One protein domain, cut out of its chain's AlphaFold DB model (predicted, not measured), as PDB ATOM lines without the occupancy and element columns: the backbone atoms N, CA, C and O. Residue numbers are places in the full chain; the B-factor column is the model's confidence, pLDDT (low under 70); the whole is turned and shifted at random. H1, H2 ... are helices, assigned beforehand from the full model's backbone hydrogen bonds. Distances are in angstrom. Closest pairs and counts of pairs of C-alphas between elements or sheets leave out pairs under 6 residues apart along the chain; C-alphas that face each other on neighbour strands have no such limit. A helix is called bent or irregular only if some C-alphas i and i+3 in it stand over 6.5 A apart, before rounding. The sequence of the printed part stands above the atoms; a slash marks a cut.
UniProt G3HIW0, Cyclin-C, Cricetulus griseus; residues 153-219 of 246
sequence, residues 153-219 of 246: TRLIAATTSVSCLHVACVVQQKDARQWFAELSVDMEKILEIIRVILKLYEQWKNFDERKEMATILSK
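Overview. This is residues 153 to 219 of the 246 residues of the protein "Cyclin-C" of Cricetulus griseus (UniProt G3HIW0). What does the model look like? Two long helices, H1 and H3, cross about perpendicular, with short H2 in the loop that joins them. The later part of H3, from residue 199, and then H4 stick out as one long arm. What is it made of? The printed part has 67 residues with four named helices, H1, H2, H3 and H4 in chain order, and no named strand; the class is all helix. How compact is it? It is only just loose, close to extended, with a radius of gyration of the C-alphas of 16.3 A and spans of 51 by 28 by 16 A.

Arrangement. Where do helices touch? H1, residues 153 to 171, touches H3, residues 187 to 206, with residues 159 to 167 alone meeting residues 190 to 194 alone. The closest C-alphas are those of Ser 163 and Ile 190, 5.4 A apart, and the lines are about perpendicular at 78 degrees. What of the other two? H2, residues 177 to 182, and H4, residues 209 to 219, touch no helix; H2 and H3 are only just apart, their closest C-alphas at 8.4 A. Do the backbones form helical pairs? In H1, H2 and H3 every O i to N i+4 pair is within hydrogen-bond range; in H4, 5 of 7 are.

Along the chain. Where does the printed part begin? C-alpha 153, in H1, is at (83.333, 41.849, -91.454), and H1 is 27.1 A long from first to last C-alpha. How long are the later helices? H2 measures 9.0 A, H3 28.9 A and H4 15.1 A. H4 is neither bent nor irregular, but only just: C-alphas 211 and 214 are 6.4 A apart. Where does it end? C-alpha 219 is at (58.414, 44.237, -109.913).

Size, cuts and confidence. How large is it? The two C-alphas farthest apart, those of Gln 178 and Ser 218, are 51.6 A apart; without residues 199 to 219, which stand free, the body spans 29 by 25 by 15 A. Are there cuts or long links? The printed part has no cut, and the links H1 to H2, H2 to H3 and H3 to H4 are tight. Where is confidence low? The mean pLDDT of the printed part is 75.8, and 13 residues are under 70, among them residues 153 to 158.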
ATOM      1  N   THR A 153      82.908  41.001 -90.326       59.22
ATOM      2  CA  THR A 153      83.333  41.849 -91.454       59.22
ATOM      3  C   THR A 153      84.849  41.857 -91.631       59.22
ATOM      4  O   THR A 153      85.336  41.875 -92.759       59.22
ATOM      5  N   ARG A 154      85.617  41.768 -90.536       58.16
ATOM      6  CA  ARG A 154      87.082  41.641 -90.600       58.16
ATOM      7  C   ARG A 154      87.510  40.303 -91.197       58.16
ATOM      8  O   ARG A 154      88.428  40.276 -92.013       58.16
ATOM      9  N   LEU A 155      86.809  39.221 -90.848       62.66
ATOM     10  CA  LEU A 155      87.034  37.899 -91.432       62.66
ATOM     11  C   LEU A 155      86.748  37.903 -92.947       62.66
ATOM     12  O   LEU A 155      87.523  37.361 -93.735       62.66
ATOM     13  N   ILE A 156      85.675  38.582 -93.369       65.94
ATOM     14  CA  ILE A 156      85.304  38.741 -94.785       65.94
ATOM     15  C   ILE A 156      86.325  39.617 -95.532       65.94
ATOM     16  O   ILE A 156      86.735  39.293 -96.645       65.94
ATOM     17  N   ALA A 157      86.807  40.703 -94.926       67.31
ATOM     18  CA  ALA A 157      87.821  41.566 -95.535       67.31
ATOM     19  C   ALA A 157      89.179  40.850 -95.700       67.31
ATOM     20  O   ALA A 157      89.810  40.923 -96.757       67.31
ATOM     21  N   ALA A 158      89.614  40.095 -94.688       69.31
ATOM     22  CA  ALA A 158      90.843  39.308 -94.761       69.31
ATOM     23  C   ALA A 158      90.752  38.223 -95.849       69.31
ATOM     24  O   ALA A 158      91.623  38.129 -96.711       69.31
ATOM     25  N   THR A 159      89.662  37.459 -95.890       70.25
ATOM     26  CA  THR A 159      89.477  36.394 -96.891       70.25
ATOM     27  C   THR A 159      89.336  36.929 -98.320       70.25
ATOM     28  O   THR A 159      89.894  36.343 -99.250       70.25
ATOM     29  N   THR A 160      88.679  38.076 -98.521       76.50
ATOM     30  CA  THR A 160      88.578  38.722 -99.844       76.50
ATOM     31  C   THR A 160      89.921  39.264-100.332       76.50
ATOM     32  O   THR A 160      90.253  39.071-101.501       76.50
ATOM     33  N   SER A 161      90.741  39.857 -99.458       76.00
ATOM     34  CA  SER A 161      92.089  40.319 -99.833       76.00
ATOM     35  C   SER A 161      93.011  39.168-100.262       76.00
ATOM     36  O   SER A 161      93.655  39.252-101.310       76.00
ATOM     37  N   VAL A 162      93.005  38.052 -99.525       79.38
ATOM     38  CA  VAL A 162      93.770  36.839 -99.861       79.38
ATOM     39  C   VAL A 162      93.267  36.213-101.168       79.38
ATOM     40  O   VAL A 162      94.066  35.795-102.006       79.38
ATOM     41  N   SER A 163      91.951  36.224-101.394       81.12
ATOM     42  CA  SER A 163      91.334  35.758-102.643       81.12
ATOM     43  C   SER A 163      91.777  36.588-103.851       81.12
ATOM     44  O   SER A 163      92.163  36.033-104.880       81.12
ATOM     45  N   CYS A 164      91.789  37.918-103.720       78.62
ATOM     46  CA  CYS A 164      92.278  38.816-104.768       78.62
ATOM     47  C   CYS A 164      93.763  38.577-105.074       78.62
ATOM     48  O   CYS A 164      94.161  38.545-106.240       78.62
ATOM     49  N   LEU A 165      94.580  38.361-104.039       82.75
ATOM     50  CA  LEU A 165      95.997  38.057-104.208       82.75
ATOM     51  C   LEU A 165      96.205  36.720-104.934       82.75
ATOM     52  O   LEU A 165      97.033  36.639-105.836       82.75
ATOM     53  N   HIS A 166      95.415  35.694-104.605       81.50
ATOM     54  CA  HIS A 166      95.472  34.400-105.286       81.50
ATOM     55  C   HIS A 166      95.142  34.524-106.784       81.50
ATOM     56  O   HIS A 166      95.855  33.965-107.616       81.50
ATOM     57  N   VAL A 167      94.119  35.306-107.152       79.19
ATOM     58  CA  VAL A 167      93.800  35.592-108.566       79.19
ATOM     59  C   VAL A 167      94.978  36.276-109.267       79.19
ATOM     60  O   VAL A 167      95.360  35.865-110.363       79.19
ATOM     61  N   ALA A 168      95.617  37.258-108.625       79.81
ATOM     62  CA  ALA A 168      96.797  37.921-109.177       79.81
ATOM     63  C   ALA A 168      97.988  36.957-109.361       79.81
ATOM     64  O   ALA A 168      98.643  36.989-110.404       79.81
ATOM     65  N   CYS A 169      98.242  36.059-108.401       77.00
ATOM     66  CA  CYS A 169      99.291  35.039-108.501       77.00
ATOM     67  C   CYS A 169      99.048  34.058-109.657       77.00
ATOM     68  O   CYS A 169      99.992  33.706-110.367       77.00
ATOM     69  N   VAL A 170      97.792  33.652-109.877       80.12
ATOM     70  CA  VAL A 170      97.405  32.769-110.988       80.12
ATOM     71  C   VAL A 170      97.611  33.457-112.340       80.12
ATOM     72  O   VAL A 170      98.175  32.849-113.249       80.12
ATOM     73  N   VAL A 171      97.226  34.732-112.471       78.31
ATOM     74  CA  VAL A 171      97.399  35.506-113.716       78.31
ATOM     75  C   VAL A 171      98.879  35.762-114.027       78.31
ATOM     76  O   VAL A 171      99.283  35.706-115.185       78.31
ATOM     77  N   GLN A 172      99.704  36.003-113.005       79.31
ATOM     78  CA  GLN A 172     101.138  36.271-113.168       79.31
ATOM     79  C   GLN A 172     102.017  35.009-113.210       79.31
ATOM     80  O   GLN A 172     103.236  35.132-113.326       79.31
ATOM     81  N   GLN A 173     101.432  33.807-113.101       74.81
ATOM     82  CA  GLN A 173     102.156  32.534-112.955       74.81
ATOM     83  C   GLN A 173     103.263  32.579-111.888       74.81
ATOM     84  O   GLN A 173     104.382  32.109-112.090       74.81
ATOM     85  N   LYS A 174     102.958  33.185-110.738       75.44
ATOM     86  CA  LYS A 174     103.870  33.268-109.592       75.44
ATOM     87  C   LYS A 174     103.518  32.181-108.581       75.44
ATOM     88  O   LYS A 174     102.400  32.144-108.067       75.44
ATOM     89  N   ASP A 175     104.489  31.330-108.254       70.88
ATOM     90  CA  ASP A 175     104.330  30.274-107.253       70.88
ATOM     91  C   ASP A 175     104.396  30.845-105.828       70.88
ATOM     92  O   ASP A 175     105.450  30.903-105.204       70.88
ATOM     93  N   ALA A 176     103.245  31.260-105.296       70.94
ATOM     94  CA  ALA A 176     103.096  31.725-103.910       70.94
ATOM     95  C   ALA A 176     102.514  30.650-102.967       70.94
ATOM     96  O   ALA A 176     102.089  30.952-101.855       70.94
ATOM     97  N   ARG A 177     102.497  29.376-103.393       68.69
ATOM     98  CA  ARG A 177     101.882  28.252-102.652       68.69
ATOM     99  C   ARG A 177     102.423  28.097-101.227       68.69
ATOM    100  O   ARG A 177     101.656  27.791-100.323       68.69
ATOM    101  N   GLN A 178     103.722  28.336-101.033       74.06
ATOM    102  CA  GLN A 178     104.370  28.244 -99.722       74.06
ATOM    103  C   GLN A 178     103.904  29.349 -98.767       74.06
ATOM    104  O   GLN A 178     103.679  29.090 -97.592       74.06
ATOM    105  N   TRP A 179     103.658  30.548 -99.291       75.19
ATOM    106  CA  TRP A 179     103.156  31.671 -98.505       75.19
ATOM    107  C   TRP A 179     101.697  31.463 -98.071       75.19
ATOM    108  O   TRP A 179     101.325  31.798 -96.951       75.19
ATOM    109  N   PHE A 180     100.878  30.829 -98.919       69.69
ATOM    110  CA  PHE A 180      99.511  30.442 -98.547       69.69
ATOM    111  C   PHE A 180      99.474  29.319 -97.498       69.69
ATOM    112  O   PHE A 180      98.574  29.312 -96.661       69.69
ATOM    113  N   ALA A 181     100.454  28.408 -97.496       72.94
ATOM    114  CA  ALA A 181     100.553  27.351 -96.487       72.94
ATOM    115  C   ALA A 181     100.886  27.896 -95.084       72.94
ATOM    116  O   ALA A 181     100.393  27.366 -94.092       72.94
ATOM    117  N   GLU A 182     101.668  28.978 -94.997       71.75
ATOM    118  CA  GLU A 182     101.998  29.655 -93.731       71.75
ATOM    119  C   GLU A 182     100.807  30.418 -93.127       71.75
ATOM    120  O   GLU A 182     100.776  30.648 -91.921       71.75
ATOM    121  N   LEU A 183      99.814  30.795 -93.944       69.94
ATOM    122  CA  LEU A 183      98.675  31.610 -93.511       69.94
ATOM    123  C   LEU A 183      97.536  30.800 -92.861       69.94
ATOM    124  O   LEU A 183      96.601  31.399 -92.335       69.94
ATOM    125  N   SER A 184      97.589  29.461 -92.903       68.31
ATOM    126  CA  SER A 184      96.545  28.551 -92.385       68.31
ATOM    127  C   SER A 184      95.108  28.959 -92.764       68.31
ATOM    128  O   SER A 184      94.189  28.834 -91.959       68.31
ATOM    129  N   VAL A 185      94.910  29.506 -93.967       70.00
ATOM    130  CA  VAL A 185      93.579  29.874 -94.467       70.00
ATOM    131  C   VAL A 185      93.035  28.734 -95.318       70.00
ATOM    132  O   VAL A 185      93.740  28.208 -96.180       70.00
ATOM    133  N   ASP A 186      91.768  28.380 -95.104       80.00
ATOM    134  CA  ASP A 186      91.091  27.327 -95.858       80.00
ATOM    135  C   ASP A 186      91.071  27.641 -97.361       80.00
ATOM    136  O   ASP A 186      90.352  28.527 -97.843       80.00
ATOM    137  N   MET A 187      91.842  26.868 -98.128       74.06
ATOM    138  CA  MET A 187      91.953  27.020 -99.583       74.06
ATOM    139  C   MET A 187      90.606  26.807-100.286       74.06
ATOM    140  O   MET A 187      90.330  27.425-101.313       74.06
ATOM    141  N   GLU A 188      89.733  25.979 -99.717       80.69
ATOM    142  CA  GLU A 188      88.387  25.724-100.235       80.69
ATOM    143  C   GLU A 188      87.479  26.950-100.104       80.69
ATOM    144  O   GLU A 188      86.783  27.296-101.062       80.69
ATOM    145  N   LYS A 189      87.563  27.675 -98.979       81.56
ATOM    146  CA  LYS A 189      86.837  28.935 -98.757       81.56
ATOM    147  C   LYS A 189      87.339  30.046 -99.672       81.56
ATOM    148  O   LYS A 189      86.537  30.788-100.237       81.56
ATOM    149  N   ILE A 190      88.654  30.126 -99.880       81.31
ATOM    150  CA  ILE A 190      89.250  31.062-100.843       81.31
ATOM    151  C   ILE A 190      88.722  30.780-102.256       81.31
ATOM    152  O   ILE A 190      88.269  31.691-102.946       81.31
ATOM    153  N   LEU A 191      88.731  29.517-102.695       81.31
ATOM    154  CA  LEU A 191      88.234  29.142-104.021       81.31
ATOM    155  C   LEU A 191      86.726  29.386-104.176       81.31
ATOM    156  O   LEU A 191      86.281  29.746-105.264       81.31
ATOM    157  N   GLU A 192      85.932  29.218-103.118       87.94
ATOM    158  CA  GLU A 192      84.506  29.563-103.100       87.94
ATOM    159  C   GLU A 192      84.284  31.065-103.339       87.94
ATOM    160  O   GLU A 192      83.539  31.441-104.245       87.94
ATOM    161  N   ILE A 193      85.011  31.926-102.619       84.44
ATOM    162  CA  ILE A 193      84.935  33.386-102.779       84.44
ATOM    163  C   ILE A 193      85.384  33.810-104.182       84.44
ATOM    164  O   ILE A 193      84.704  34.604-104.830       84.44
ATOM    165  N   ILE A 194      86.483  33.249-104.698       84.38
ATOM    166  CA  ILE A 194      86.963  33.544-106.058       84.38
ATOM    167  C   ILE A 194      85.896  33.198-107.103       84.38
ATOM    168  O   ILE A 194      85.669  33.984-108.022       84.38
ATOM    169  N   ARG A 195      85.202  32.060-106.962       85.94
ATOM    170  CA  ARG A 195      84.109  31.684-107.875       85.94
ATOM    171  C   ARG A 195      82.960  32.687-107.831       85.94
ATOM    172  O   ARG A 195      82.445  33.043-108.886       85.94
ATOM    173  N   VAL A 196      82.579  33.167-106.645       85.50
ATOM    174  CA  VAL A 196      81.542  34.204-106.500       85.50
ATOM    175  C   VAL A 196      81.977  35.510-107.165       85.50
ATOM    176  O   VAL A 196      81.193  36.105-107.898       85.50
ATOM    177  N   ILE A 197      83.234  35.923-106.977       83.56
ATOM    178  CA  ILE A 197      83.789  37.134-107.595       83.56
ATOM    179  C   ILE A 197      83.780  37.017-109.127       83.56
ATOM    180  O   ILE A 197      83.300  37.921-109.804       83.56
ATOM    181  N   LEU A 198      84.261  35.906-109.692       81.12
ATOM    182  CA  LEU A 198      84.263  35.699-111.146       81.12
ATOM    183  C   LEU A 198      82.841  35.654-111.722       81.12
ATOM    184  O   LEU A 198      82.572  36.286-112.742       81.12
ATOM    185  N   LYS A 199      81.913  34.984-111.029       85.75
ATOM    186  CA  LYS A 199      80.497  34.945-111.410       85.75
ATOM    187  C   LYS A 199      79.863  36.338-111.393       85.75
ATOM    188  O   LYS A 199      79.103  36.671-112.298       85.75
ATOM    189  N   LEU A 200      80.211  37.169-110.411       80.75
ATOM    190  CA  LEU A 200      79.766  38.560-110.350       80.75
ATOM    191  C   LEU A 200      80.273  39.369-111.556       80.75
ATOM    192  O   LEU A 200      79.508  40.148-112.117       80.75
ATOM    193  N   TYR A 201      81.516  39.159-112.008       77.12
ATOM    194  CA  TYR A 201      82.036  39.812-113.221       77.12
ATOM    195  C   TYR A 201      81.304  39.386-114.493       77.12
ATOM    196  O   TYR A 201      81.045  40.220-115.360       77.12
ATOM    197  N   GLU A 202      80.943  38.110-114.615       81.25
ATOM    198  CA  GLU A 202      80.144  37.626-115.744       81.25
ATOM    199  C   GLU A 202      78.737  38.221-115.740       81.25
ATOM    200  O   GLU A 202      78.240  38.643-116.784       81.25
ATOM    201  N   GLN A 203      78.108  38.303-114.569       79.75
ATOM    202  CA  GLN A 203      76.808  38.950-114.422       79.75
ATOM    203  C   GLN A 203      76.903  40.429-114.779       79.75
ATOM    204  O   GLN A 203      76.124  40.899-115.596       79.75
ATOM    205  N   TRP A 204      77.895  41.145-114.256       76.00
ATOM    206  CA  TRP A 204      78.043  42.573-114.510       76.00
ATOM    207  C   TRP A 204      78.349  42.892-115.979       76.00
ATOM    208  O   TRP A 204      77.844  43.873-116.511       76.00
ATOM    209  N   LYS A 205      79.104  42.032-116.675       77.62
ATOM    210  CA  LYS A 205      79.348  42.174-118.119       77.62
ATOM    211  C   LYS A 205      78.072  42.015-118.954       77.62
ATOM    212  O   LYS A 205      77.950  42.653-119.996       77.62
ATOM    213  N   ASN A 206      77.167  41.133-118.537       78.81
ATOM    214  CA  ASN A 206      75.935  40.834-119.269       78.81
ATOM    215  C   ASN A 206      74.727  41.656-118.783       78.81
ATOM    216  O   ASN A 206      73.689  41.651-119.440       78.81
ATOM    217  N   PHE A 207      74.842  42.349-117.647       74.56
ATOM    218  CA  PHE A 207      73.764  43.136-117.059       74.56
ATOM    219  C   PHE A 207      73.764  44.560-117.620       74.56
ATOM    220  O   PHE A 207      74.599  45.391-117.268       74.56
ATOM    221  N   ASP A 208      72.804  44.847-118.498       74.81
ATOM    222  CA  ASP A 208      72.581  46.185-119.046       74.81
ATOM    223  C   ASP A 208      71.673  46.972-118.088       74.81
ATOM    224  O   ASP A 208      70.443  46.952-118.194       74.81
ATOM    225  N   GLU A 209      72.296  47.631-117.104       74.38
ATOM    226  CA  GLU A 209      71.629  48.334-115.995       74.38
ATOM    227  C   GLU A 209      70.483  49.228-116.493       74.38
ATOM    228  O   GLU A 209      69.375  49.198-115.965       74.38
ATOM    229  N   ARG A 210      70.696  49.957-117.594       69.19
ATOM    230  CA  ARG A 210      69.699  50.873-118.168       69.19
ATOM    231  C   ARG A 210      68.414  50.189-118.638       69.19
ATOM    232  O   ARG A 210      67.373  50.840-118.640       69.19
ATOM    233  N   LYS A 211      68.485  48.926-119.064       76.38
ATOM    234  CA  LYS A 211      67.338  48.169-119.593       76.38
ATOM    235  C   LYS A 211      66.624  47.389-118.493       76.38
ATOM    236  O   LYS A 211      65.398  47.397-118.436       76.38
ATOM    237  N   GLU A 212      67.381  46.776-117.592       75.38
ATOM    238  CA  GLU A 212      66.836  45.909-116.543       75.38
ATOM    239  C   GLU A 212      66.334  46.695-115.319       75.38
ATOM    240  O   GLU A 212      65.409  46.250-114.637       75.38
ATOM    241  N   MET A 213      66.860  47.902-115.056       72.00
ATOM    242  CA  MET A 213      66.429  48.727-113.916       72.00
ATOM    243  C   MET A 213      64.932  49.055-113.967       72.00
ATOM    244  O   MET A 213      64.243  48.907-112.961       72.00
ATOM    245  N   ALA A 214      64.398  49.448-115.126       69.25
ATOM    246  CA  ALA A 214      62.978  49.785-115.261       69.25
ATOM    247  C   ALA A 214      62.066  48.575-114.972       69.25
ATOM    248  O   ALA A 214      61.057  48.699-114.271       69.25
ATOM    249  N   THR A 215      62.459  47.389-115.444       77.00
ATOM    250  CA  THR A 215      61.741  46.130-115.209       77.00
ATOM    251  C   THR A 215      61.768  45.739-113.732       77.00
ATOM    252  O   THR A 215      60.727  45.405-113.165       77.00
ATOM    253  N   ILE A 216      62.922  45.849-113.071       79.19
ATOM    254  CA  ILE A 216      63.083  45.505-111.650       79.19
ATOM    255  C   ILE A 216      62.286  46.461-110.753       79.19
ATOM    256  O   ILE A 216      61.577  46.008-109.855       79.19
ATOM    257  N   LEU A 217      62.329  47.770-111.027       67.31
ATOM    258  CA  LEU A 217      61.564  48.772-110.275       67.31
ATOM    259  C   LEU A 217      60.047  48.525-110.359       67.31
ATOM    260  O   LEU A 217      59.333  48.746-109.384       67.31
ATOM    261  N   SER A 218      59.551  48.013-111.491       71.75
ATOM    262  CA  SER A 218      58.129  47.673-111.662       71.75
ATOM    263  C   SER A 218      57.694  46.418-110.892       71.75
ATOM    264  O   SER A 218      56.526  46.292-110.523       71.75
ATOM    265  N   LYS A 219      58.633  45.497-110.639       74.50
ATOM    266  CA  LYS A 219      58.414  44.237-109.913       74.50
ATOM    267  C   LYS A 219      58.625  44.373-108.409       74.50
ATOM    268  O   LYS A 219      58.331  43.424-107.681       74.50
TER     269      LYS A 219